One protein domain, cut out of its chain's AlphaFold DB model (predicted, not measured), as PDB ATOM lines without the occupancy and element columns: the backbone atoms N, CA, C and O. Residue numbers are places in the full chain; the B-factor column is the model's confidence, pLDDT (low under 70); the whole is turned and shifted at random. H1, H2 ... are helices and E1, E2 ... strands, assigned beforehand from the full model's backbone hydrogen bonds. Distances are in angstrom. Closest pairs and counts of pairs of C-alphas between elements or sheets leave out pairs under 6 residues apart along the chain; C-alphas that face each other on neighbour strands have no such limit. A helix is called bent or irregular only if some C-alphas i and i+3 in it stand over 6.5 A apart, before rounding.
ATOM      1  N   ILE A 268     -35.456  53.379 -33.082       91.00
ATOM      2  CA  ILE A 268     -34.762  53.453 -34.370       91.00
ATOM      3  C   ILE A 268     -33.677  54.515 -34.275       91.00
ATOM      4  O   ILE A 268     -33.966  55.663 -33.939       91.00
ATOM      5  N   VAL A 269     -32.440  54.122 -34.560       88.69
ATOM      6  CA  VAL A 269     -31.270  55.006 -34.594       88.69
ATOM      7  C   VAL A 269     -30.523  54.712 -35.887       88.69
ATOM      8  O   VAL A 269     -30.240  53.554 -36.183       88.69
ATOM      9  N   ASP A 270     -30.277  55.748 -36.690       87.38
ATOM     10  CA  ASP A 270     -29.545  55.662 -37.962       87.38
ATOM     11  C   ASP A 270     -30.050  54.562 -38.920       87.38
ATOM     12  O   ASP A 270     -29.287  53.892 -39.609       87.38
ATOM     13  N   GLY A 271     -31.372  54.359 -38.963       85.81
ATOM     14  CA  GLY A 271     -32.010  53.374 -39.846       85.81
ATOM     15  C   GLY A 271     -31.897  51.915 -39.385       85.81
ATOM     16  O   GLY A 271     -32.330  51.024 -40.119       85.81
ATOM     17  N   SER A 272     -31.376  51.674 -38.180       88.75
ATOM     18  CA  SER A 272     -31.300  50.359 -37.540       88.75
ATOM     19  C   SER A 272     -32.144  50.312 -36.265       88.75
ATOM     20  O   SER A 272     -32.267  51.300 -35.531       88.75
ATOM     21  N   ALA A 273     -32.749  49.159 -35.998       89.50
ATOM     22  CA  ALA A 273     -33.464  48.904 -34.760       89.50
ATOM     23  C   ALA A 273     -32.485  48.606 -33.621       89.50
ATOM     24  O   ALA A 273     -31.711  47.659 -33.688       89.50
ATOM     25  N   GLN A 274     -32.577  49.378 -32.543       91.94
ATOM     26  CA  GLN A 274     -31.941  49.068 -31.268       91.94
ATOM     27  C   GLN A 274     -32.980  48.514 -30.301       91.94
ATOM     28  O   GLN A 274     -34.120  48.983 -30.273       91.94
ATOM     29  N   VAL A 275     -32.579  47.545 -29.489       88.88
ATOM     30  CA  VAL A 275     -33.446  46.840 -28.541       88.88
ATOM     31  C   VAL A 275     -33.050  47.206 -27.121       88.88
ATOM     32  O   VAL A 275     -31.864  47.333 -26.827       88.88
ATOM     33  N   ARG A 276     -34.036  47.397 -26.245       87.19
ATOM     34  CA  ARG A 276     -33.808  47.546 -24.811       87.19
ATOM     35  C   ARG A 276     -33.942  46.198 -24.125       87.19
ATOM     36  O   ARG A 276     -34.978  45.549 -24.251       87.19
ATOM     37  N   GLU A 277     -32.938  45.850 -23.336       82.94
ATOM     38  CA  GLU A 277     -32.916  44.634 -22.528       82.94
ATOM     39  C   GLU A 277     -32.243  44.893 -21.180       82.94
ATOM     40  O   GLU A 277     -31.525  45.880 -21.007       82.94
ATOM     41  N   GLU A 278     -32.488  44.007 -20.222       80.94
ATOM     42  CA  GLU A 278     -31.786  43.956 -18.951       80.94
ATOM     43  C   GLU A 278     -30.739  42.835 -18.959       80.94
ATOM     44  O   GLU A 278     -31.077  41.661 -18.836       80.94
ATOM     45  N   LEU A 279     -29.462  43.197 -19.103       76.06
ATOM     46  CA  LEU A 279     -28.366  42.233 -19.229       76.06
ATOM     47  C   LEU A 279     -27.677  41.967 -17.897       76.06
ATOM     48  O   LEU A 279     -27.474  42.882 -17.098       76.06
ATOM     49  N   TYR A 280     -27.242  40.728 -17.678       71.19
ATOM     50  CA  TYR A 280     -26.415  40.402 -16.522       71.19
ATOM     51  C   TYR A 280     -24.984  40.899 -16.721       71.19
ATOM     52  O   TYR A 280     -24.337  40.605 -17.727       71.19
ATOM     53  N   VAL A 281     -24.472  41.612 -15.719       66.31
ATOM     54  CA  VAL A 281     -23.067  42.022 -15.663       66.31
ATOM     55  C   VAL A 281     -22.324  41.109 -14.709       66.31
ATOM     56  O   VAL A 281     -22.629  41.072 -13.518       66.31
ATOM     57  N   GLN A 282     -21.317  40.408 -15.219       62.47
ATOM     58  CA  GLN A 282     -20.314  39.765 -14.379       62.47
ATOM     59  C   GLN A 282     -19.046  40.626 -14.395       62.47
ATOM     60  O   GLN A 282     -18.408  40.726 -15.445       62.47
ATOM     61  N   PRO A 283     -18.659  41.252 -13.266       59.28
ATOM     62  CA  PRO A 283     -17.486  42.126 -13.208       59.28
ATOM     63  C   PRO A 283     -16.198  41.467 -13.722       59.28
ATOM     64  O   PRO A 283     -15.409  42.119 -14.395       59.28
ATOM     65  N   SER A 284     -16.027  40.158 -13.494       57.59
ATOM     66  CA  SER A 284     -14.884  39.374 -13.986       57.59
ATOM     67  C   SER A 284     -14.829  39.236 -15.515       57.59
ATOM     68  O   SER A 284     -13.740  39.158 -16.074       57.59
ATOM     69  N   ILE A 285     -15.977  39.238 -16.204       55.28
ATOM     70  CA  ILE A 285     -16.065  39.121 -17.674       55.28
ATOM     71  C   ILE A 285     -15.745  40.464 -18.353       55.28
ATOM     72  O   ILE A 285     -15.194  40.497 -19.459       55.28
ATOM     73  N   LEU A 286     -16.027  41.586 -17.675       57.09
ATOM     74  CA  LEU A 286     -15.820  42.929 -18.224       57.09
ATOM     75  C   LEU A 286     -14.352  43.241 -18.543       57.09
ATOM     76  O   LEU A 286     -14.077  43.986 -19.487       57.09
ATOM     77  N   GLU A 287     -13.419  42.676 -17.776       56.94
ATOM     78  CA  GLU A 287     -11.987  42.956 -17.913       56.94
ATOM     79  C   GLU A 287     -11.293  42.080 -18.969       56.94
ATOM     80  O   GLU A 287     -10.268  42.494 -19.512       56.94
ATOM     81  N   GLN A 288     -11.855  40.912 -19.309       59.09
ATOM     82  CA  GLN A 288     -11.175  39.904 -20.136       59.09
ATOM     83  C   GLN A 288     -11.817  39.685 -21.512       59.09
ATOM     84  O   GLN A 288     -11.107  39.647 -22.514       59.09
ATOM     85  N   GLU A 289     -13.146  39.576 -21.593       59.16
ATOM     86  CA  GLU A 289     -13.815  39.072 -22.805       59.16
ATOM     87  C   GLU A 289     -14.615  40.138 -23.563       59.16
ATOM     88  O   GLU A 289     -15.044  39.906 -24.693       59.16
ATOM     89  N   ARG A 290     -14.802  41.321 -22.960       74.44
ATOM     90  CA  ARG A 290     -15.553  42.453 -23.535       74.44
ATOM     91  C   ARG A 290     -16.937  42.068 -24.090       74.44
ATOM     92  O   ARG A 290     -17.364  42.563 -25.140       74.44
ATOM     93  N   LYS A 291     -17.636  41.180 -23.380       75.62
ATOM     94  CA  LYS A 291     -18.981  40.711 -23.726       75.62
ATOM     95  C   LYS A 291     -19.905  40.653 -22.509       75.62
ATOM     96  O   LYS A 291     -19.455  40.491 -21.378       75.62
ATOM     97  N   LEU A 292     -21.195  40.846 -22.751       75.31
ATOM     98  CA  LEU A 292     -22.310  40.644 -21.828       75.31
ATOM     99  C   LEU A 292     -23.155  39.471 -22.335       75.31
ATOM    100  O   LEU A 292     -23.101  39.130 -23.518       75.31
ATOM    101  N   THR A 293     -23.968  38.890 -21.456       72.50
ATOM    102  CA  THR A 293     -24.855  37.774 -21.808       72.50
ATOM    103  C   THR A 293     -26.312  38.227 -21.797       72.50
ATOM    104  O   THR A 293     -26.801  38.736 -20.785       72.50
ATOM    105  N   SER A 294     -26.988  38.024 -22.927       71.81
ATOM    106  CA  SER A 294     -28.430  38.168 -23.133       71.81
ATOM    107  C   SER A 294     -29.092  36.793 -23.172       71.81
ATOM    108  O   SER A 294     -28.581  35.869 -23.805       71.81
ATOM    109  N   GLU A 295     -30.258  36.671 -22.539       65.00
ATOM    110  CA  GLU A 295     -31.069  35.446 -22.592       65.00
ATOM    111  C   GLU A 295     -31.722  35.254 -23.977       65.00
ATOM    112  O   GLU A 295     -32.004  34.130 -24.388       65.00
ATOM    113  N   ILE A 296     -31.924  36.346 -24.723       67.06
ATOM    114  CA  ILE A 296     -32.650  36.363 -26.002       67.06
ATOM    115  C   ILE A 296     -31.678  36.363 -27.187       67.06
ATOM    116  O   ILE A 296     -31.861  35.641 -28.168       67.06
ATOM    117  N   PHE A 297     -30.627  37.174 -27.098       71.69
ATOM    118  CA  PHE A 297     -29.708  37.475 -28.193       71.69
ATOM    119  C   PHE A 297     -28.341  36.794 -28.054       71.69
ATOM    120  O   PHE A 297     -27.537  36.853 -28.986       71.69
ATOM    121  N   GLY A 298     -28.077  36.127 -26.926       72.81
ATOM    122  CA  GLY A 298     -26.803  35.465 -26.655       72.81
ATOM    123  C   GLY A 298     -25.697  36.458 -26.288       72.81
ATOM    124  O   GLY A 298     -25.854  37.269 -25.378       72.81
ATOM    125  N   GLU A 299     -24.547  36.379 -26.958       80.56
ATOM    126  CA  GLU A 299     -23.405  37.246 -26.654       80.56
ATOM    127  C   GLU A 299     -23.607  38.677 -27.181       80.56
ATOM    128  O   GLU A 299     -23.849  38.899 -28.370       80.56
ATOM    129  N   VAL A 300     -23.445  39.657 -26.288       81.44
ATOM    130  CA  VAL A 300     -23.512  41.091 -26.592       81.44
ATOM    131  C   VAL A 300     -22.137  41.716 -26.384       81.44
ATOM    132  O   VAL A 300     -21.666  41.863 -25.259       81.44
ATOM    133  N   TYR A 301     -21.486  42.118 -27.464       84.50
ATOM    134  CA  TYR A 301     -20.129  42.656 -27.439       84.50
ATOM    135  C   TYR A 301     -20.107  44.150 -27.114       84.50
ATOM    136  O   TYR A 301     -21.051  44.883 -27.407       84.50
ATOM    137  N   PHE A 302     -19.006  44.635 -26.547       81.44
ATOM    138  CA  PHE A 302     -18.809  46.062 -26.306       81.44
ATOM    139  C   PHE A 302     -17.353  46.482 -26.509       81.44
ATOM    140  O   PHE A 302     -16.423  45.684 -26.404       81.44
ATOM    141  N   ASP A 303     -17.137  47.756 -26.830       79.06
ATOM    142  CA  ASP A 303     -15.792  48.290 -27.037       79.06
ATOM    143  C   ASP A 303     -15.125  48.744 -25.722       79.06
ATOM    144  O   ASP A 303     -15.713  48.737 -24.639       79.06
ATOM    145  N   ALA A 304     -13.858  49.164 -25.797       73.06
ATOM    146  CA  ALA A 304     -13.111  49.616 -24.621       73.06
ATOM    147  C   ALA A 304     -13.698  50.884 -23.963       73.06
ATOM    148  O   ALA A 304     -13.498  51.111 -22.768       73.06
ATOM    149  N   LYS A 305     -14.404  51.725 -24.727       76.75
ATOM    150  CA  LYS A 305     -15.019  52.964 -24.232       76.75
ATOM    151  C   LYS A 305     -16.301  52.644 -23.458       76.75
ATOM    152  O   LYS A 305     -16.497  53.151 -22.350       76.75
ATOM    153  N   ALA A 306     -17.127  51.759 -24.002       75.44
ATOM    154  CA  ALA A 306     -18.291  51.186 -23.351       75.44
ATOM    155  C   ALA A 306     -17.897  50.422 -22.082       75.44
ATOM    156  O   ALA A 306     -18.509  50.640 -21.043       75.44
ATOM    157  N   ALA A 307     -16.809  49.643 -22.109       72.75
ATOM    158  CA  ALA A 307     -16.297  48.925 -20.938       72.75
ATOM    159  C   ALA A 307     -16.043  49.859 -19.741       72.75
ATOM    160  O   ALA A 307     -16.533  49.616 -18.638       72.75
ATOM    161  N   ARG A 308     -15.332  50.976 -19.964       72.06
ATOM    162  CA  ARG A 308     -15.085  51.990 -18.921       72.06
ATOM    163  C   ARG A 308     -16.384  52.593 -18.399       72.06
ATOM    164  O   ARG A 308     -16.539  52.769 -17.196       72.06
ATOM    165  N   THR A 309     -17.312  52.893 -19.301       74.31
ATOM    166  CA  THR A 309     -18.617  53.470 -18.953       74.31
ATOM    167  C   THR A 309     -19.440  52.500 -18.103       74.31
ATOM    168  O   THR A 309     -20.061  52.914 -17.126       74.31
ATOM    169  N   ILE A 310     -19.382  51.202 -18.415       73.06
ATOM    170  CA  ILE A 310     -20.074  50.150 -17.671       73.06
ATOM    171  C   ILE A 310     -19.474  49.961 -16.275       73.06
ATOM    172  O   ILE A 310     -20.212  49.983 -15.290       73.06
ATOM    173  N   LEU A 311     -18.146  49.860 -16.179       69.69
ATOM    174  CA  LEU A 311     -17.419  49.684 -14.915       69.69
ATOM    175  C   LEU A 311     -17.593  50.866 -13.951       69.69
ATOM    176  O   LEU A 311     -17.702  50.673 -12.742       69.69
ATOM    177  N   LEU A 312     -17.635  52.093 -14.477       70.75
ATOM    178  CA  LEU A 312     -17.815  53.310 -13.677       70.75
ATOM    179  C   LEU A 312     -19.280  53.582 -13.310       70.75
ATOM    180  O   LEU A 312     -19.554  54.474 -12.503       70.75
ATOM    181  N   SER A 313     -20.225  52.837 -13.890       68.38
ATOM    182  CA  SER A 313     -21.644  52.999 -13.591       68.38
ATOM    183  C   SER A 313     -21.979  52.517 -12.167       68.38
ATOM    184  O   SER A 313     -21.289  51.654 -11.617       68.38
ATOM    185  N   PRO A 314     -23.082  53.004 -11.563       62.00
ATOM    186  CA  PRO A 314     -23.568  52.512 -10.268       62.00
ATOM    187  C   PRO A 314     -23.795  50.994 -10.240       62.00
ATOM    188  O   PRO A 314     -23.761  50.382  -9.175       62.00
ATOM    189  N   PHE A 315     -23.996  50.388 -11.412       61.53
ATOM    190  CA  PHE A 315     -24.259  48.967 -11.584       61.53
ATOM    191  C   PHE A 315     -22.995  48.095 -11.586       61.53
ATOM    192  O   PHE A 315     -23.095  46.898 -11.330       61.53
ATOM    193  N   GLY A 316     -21.813  48.680 -11.818       53.06
ATOM    194  CA  GLY A 316     -20.528  47.973 -11.779       53.06
ATOM    195  C   GLY A 316     -20.053  47.611 -10.366       53.06
ATOM    196  O   GLY A 316     -19.118  46.834 -10.213       53.06
ATOM    197  N   LYS A 317     -20.696  48.156  -9.320       51.88
ATOM    198  CA  LYS A 317     -20.302  47.979  -7.908       51.88
ATOM    199  C   LYS A 317     -21.126  46.932  -7.143       51.88
ATOM    200  O   LYS A 317     -20.832  46.674  -5.979       51.88
ATOM    201  N   GLY A 318     -22.155  46.348  -7.762       47.12
ATOM    202  CA  GLY A 318     -23.048  45.363  -7.144       47.12
ATOM    203  C   GLY A 318     -22.899  43.982  -7.779       47.12
ATOM    204  O   GLY A 318     -23.005  43.838  -8.990       47.12
ATOM    205  N   ASN A 319     -22.695  42.943  -6.965       47.06
ATOM    206  CA  ASN A 319     -22.355  41.595  -7.443       47.06
ATOM    207  C   ASN A 319     -23.468  40.844  -8.210       47.06
ATOM    208  O   ASN A 319     -23.227  39.711  -8.615       47.06
ATOM    209  N   LYS A 320     -24.670  41.416  -8.399       51.12
ATOM    210  CA  LYS A 320     -25.806  40.772  -9.101       51.12
ATOM    211  C   LYS A 320     -26.808  41.778  -9.705       51.12
ATOM    212  O   LYS A 320     -28.014  41.614  -9.543       51.12
ATOM    213  N   SER A 321     -26.345  42.844 -10.354       62.25
ATOM    214  CA  SER A 321     -27.238  43.838 -10.974       62.25
ATOM    215  C   SER A 321     -27.442  43.543 -12.461       62.25
ATOM    216  O   SER A 321     -26.486  43.600 -13.235       62.25
ATOM    217  N   LYS A 322     -28.686  43.265 -12.873       72.88
ATOM    218  CA  LYS A 322     -29.066  43.420 -14.281       72.88
ATOM    219  C   LYS A 322     -28.952  44.899 -14.656       72.88
ATOM    220  O   LYS A 322     -29.340  45.761 -13.864       72.88
ATOM    221  N   ILE A 323     -28.417  45.194 -15.837       77.62
ATOM    222  CA  ILE A 323     -28.318  46.557 -16.357       77.62
ATOM    223  C   ILE A 323     -29.287  46.768 -17.512       77.62
ATOM    224  O   ILE A 323     -29.252  46.009 -18.478       77.62
ATOM    225  N   PRO A 324     -30.130  47.808 -17.457       82.94
ATOM    226  CA  PRO A 324     -30.967  48.173 -18.583       82.94
ATOM    227  C   PRO A 324     -30.094  48.861 -19.634       82.94
ATOM    228  O   PRO A 324     -29.482  49.902 -19.380       82.94
ATOM    229  N   VAL A 325     -30.029  48.282 -20.827       85.69
ATOM    230  CA  VAL A 325     -29.153  48.738 -21.910       85.69
ATOM    231  C   VAL A 325     -29.889  48.789 -23.231       85.69
ATOM    232  O   VAL A 325     -30.890  48.105 -23.432       85.69
ATOM    233  N   TRP A 326     -29.363  49.600 -24.136       89.88
ATOM    234  CA  TRP A 326     -29.664  49.543 -25.552       89.88
ATOM    235  C   TRP A 326     -28.603  48.707 -26.254       89.88
ATOM    236  O   TRP A 326     -27.409  48.996 -26.140       89.88
ATOM    237  N   ILE A 327     -29.051  47.709 -27.007       91.00
ATOM    238  CA  ILE A 327     -28.209  46.904 -27.886       91.00
ATOM    239  C   ILE A 327     -28.581  47.148 -29.346       91.00
ATOM    240  O   ILE A 327     -29.743  47.391 -29.673       91.00
ATOM    241  N   SER A 328     -27.589  47.095 -30.226       91.31
ATOM    242  CA  SER A 328     -27.748  47.239 -31.670       91.31
ATOM    243  C   SER A 328     -27.289  45.968 -32.373       91.31
ATOM    244  O   SER A 328     -26.257  45.411 -31.992       91.31
ATOM    245  N   PRO A 329     -27.994  45.525 -33.421       89.00
ATOM    246  CA  PRO A 329     -27.497  44.483 -34.291       89.00
ATOM    247  C   PRO A 329     -26.420  45.051 -35.225       89.00
ATOM    248  O   PRO A 329     -26.464  46.212 -35.641       89.00
ATOM    249  N   GLU A 330     -25.474  44.202 -35.597       83.81
ATOM    250  CA  GLU A 330     -24.424  44.471 -36.565       83.81
ATOM    251  C   GLU A 330     -24.256  43.244 -37.464       83.81
ATOM    252  O   GLU A 330     -24.096  42.117 -36.992       83.81
ATOM    253  N   LEU A 331     -24.284  43.448 -38.780       73.94
ATOM    254  CA  LEU A 331     -24.066  42.373 -39.737       73.94
ATOM    255  C   LEU A 331     -22.570  42.191 -40.010       73.94
ATOM    256  O   LEU A 331     -21.936  43.063 -40.600       73.94
ATOM    257  N   ARG A 332     -22.016  41.021 -39.676       65.81
ATOM    258  CA  ARG A 332     -20.654  40.630 -40.078       65.81
ATOM    259  C   ARG A 332     -20.667  39.251 -40.716       65.81
ATOM    260  O   ARG A 332     -21.166  38.300 -40.124       65.81
ATOM    261  N   ARG A 333     -20.088  39.120 -41.916       60.91
ATOM    262  CA  ARG A 333     -19.954  37.831 -42.635       60.91
ATOM    263  C   ARG A 333     -21.268  37.020 -42.663       60.91
ATOM    264  O   ARG A 333     -21.264  35.819 -42.414       60.91
ATOM    265  N   SER A 334     -22.388  37.700 -42.916       53.34
ATOM    266  CA  SER A 334     -23.741  37.114 -42.966       53.34
ATOM    267  C   SER A 334     -24.309  36.592 -41.635       53.34
ATOM    268  O   SER A 334     -25.324  35.902 -41.642       53.34
ATOM    269  N   LYS A 335     -23.704  36.941 -40.491       59.88
ATOM    270  CA  LYS A 335     -24.243  36.697 -39.144       59.88
ATOM    271  C   LYS A 335     -24.555  38.019 -38.440       59.88
ATOM    272  O   LYS A 335     -23.855  39.011 -38.650       59.88
ATOM    273  N   VAL A 336     -25.600  38.024 -37.611       68.94
ATOM    274  CA  VAL A 336     -25.909  39.158 -36.725       68.94
ATOM    275  C   VAL A 336     -25.107  39.009 -35.445       68.94
ATOM    276  O   VAL A 336     -25.174  37.972 -34.792       68.94
ATOM    277  N   PHE A 337     -24.378  40.060 -35.101       77.56
ATOM    278  CA  PHE A 337     -23.727  40.249 -33.817       77.56
ATOM    279  C   PHE A 337     -24.467  41.344 -33.062       77.56
ATOM    280  O   PHE A 337     -24.931  42.308 -33.669       77.56
ATOM    281  N   TRP A 338     -24.572  41.204 -31.748       83.50
ATOM    282  CA  TRP A 338     -25.222  42.199 -30.906       83.50
ATOM    283  C   TRP A 338     -24.169  43.022 -30.191       83.50
ATOM    284  O   TRP A 338     -23.197  42.482 -29.666       83.50
ATOM    285  N   GLN A 339     -24.348  44.335 -30.198       89.56
ATOM    286  CA  GLN A 339     -23.424  45.275 -29.587       89.56
ATOM    287  C   GLN A 339     -24.129  46.137 -28.553       89.56
ATOM    288  O   GLN A 339     -25.204  46.670 -28.817       89.56
ATOM    289  N   PHE A 340     -23.499  46.330 -27.400       87.69
ATOM    290  CA  PHE A 340     -23.894  47.362 -26.451       87.69
ATOM    291  C   PHE A 340     -23.721  48.748 -27.079       87.69
ATOM    292  O   PHE A 340     -22.681  49.047 -27.667       87.69
ATOM    293  N   VAL A 341     -24.720  49.606 -26.891       88.06
ATOM    294  CA  VAL A 341     -24.700  50.995 -27.358       88.06
ATOM    295  C   VAL A 341     -24.595  51.956 -26.182       88.06
ATOM    296  O   VAL A 341     -23.670  52.762 -26.121       88.06
ATOM    297  N   ASP A 342     -25.567  51.899 -25.272       85.12
ATOM    298  CA  ASP A 342     -25.680  52.834 -24.154       85.12
ATOM    299  C   ASP A 342     -26.591  52.267 -23.060       85.12
ATOM    300  O   ASP A 342     -27.347  51.318 -23.279       85.12
ATOM    301  N   PHE A 343     -26.575  52.888 -21.889       83.94
ATOM    302  CA  PHE A 343     -27.530  52.616 -20.830       83.94
ATOM    303  C   PHE A 343     -28.931  53.113 -21.192       83.94
ATOM    304  O   PHE A 343     -29.132  54.221 -21.693       83.94
ATOM    305  N   ALA A 344     -29.939  52.297 -20.895       82.12
ATOM    306  CA  ALA A 344     -31.324  52.725 -20.977       82.12
ATOM    307  C   ALA A 344     -31.721  53.448 -19.680       82.12
ATOM    308  O   ALA A 344     -31.420  52.997 -18.575       82.12
TER     309      ALA A 344
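AT A GLANCE: This is residues 268 to 344 of the 366 residues of an uncharacterized protein of Toxocara canis (UniProt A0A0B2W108). What does this domain look like? A strongly twisted sheet curls like part of a barrel and folds back on itself: long E1 and E4 face the short hairpin of E2 and E3, with E5 as the hinge. H2 covers E5, H1 lies beside H2, and small H3 lies at the end of the long axis opposite the E4 to E5 turn. What is it made of? The 77 printed residues include E1 H1 E2 E3 H2 H3 E4 E5, of mixed class; the sheet, order E1 E4 E5 E3 E2, is mixed. It is compact, with radius of gyration of the C-alphas 12.1 A and spans of 35 by 23 by 23 A.

HOW THE PARTS SIT: How do the strands pair? E1, residues 272 to 280, is antiparallel to E4, residues 322 to 332, with N 277 and O 325 3.0 A apart. E4 and E5, residues 335 to 343, form a hairpin, N 330 to O 337 2.8 A. E5 is parallel to E3, residues 298 to 301, N 301 to O 338 2.8 A, and E3 forms a hairpin with E2, residues 291 to 294, N 292 to O 300 2.7 A, in one folded sheet, bent into two leaves. Where are the helices? H2, residues 304 to 312, is over E5 at a height over the sheet of 9.1 A, closest C-alphas Ala 306 and Phe 340, 7.5 A. It touches H1, residues 283 to 288, at a shallow tilt of 22 degrees, opposite ways, closest C-alphas Leu 286 and Ala 307, 6.6 A. H3, residues 314 to 317, only grazes the sheet. How are their backbones? Every O i to N i+4 pair is within hydrogen-bond range in H2; H1 has 0 of 2, but 2 of 3 O i to N i+3 pairs; H3 is too short for an i+4 pair.

IN THESE COORDINATES: Where does E1 begin? C-alpha 272 is at (-31.300, 50.359, -37.540), and E1 is 23.8 A long. Where does E5 end? C-alpha 343 is at (-27.530, 52.616, -20.830); E4 is 27.3 A long and E5 24.5 A.

THE WHOLE: Is it continuous? The printed part has no cut, and its links are tight. Where is confidence low? Residues under 70 pLDDT include 281 to 289 and 313 to 321.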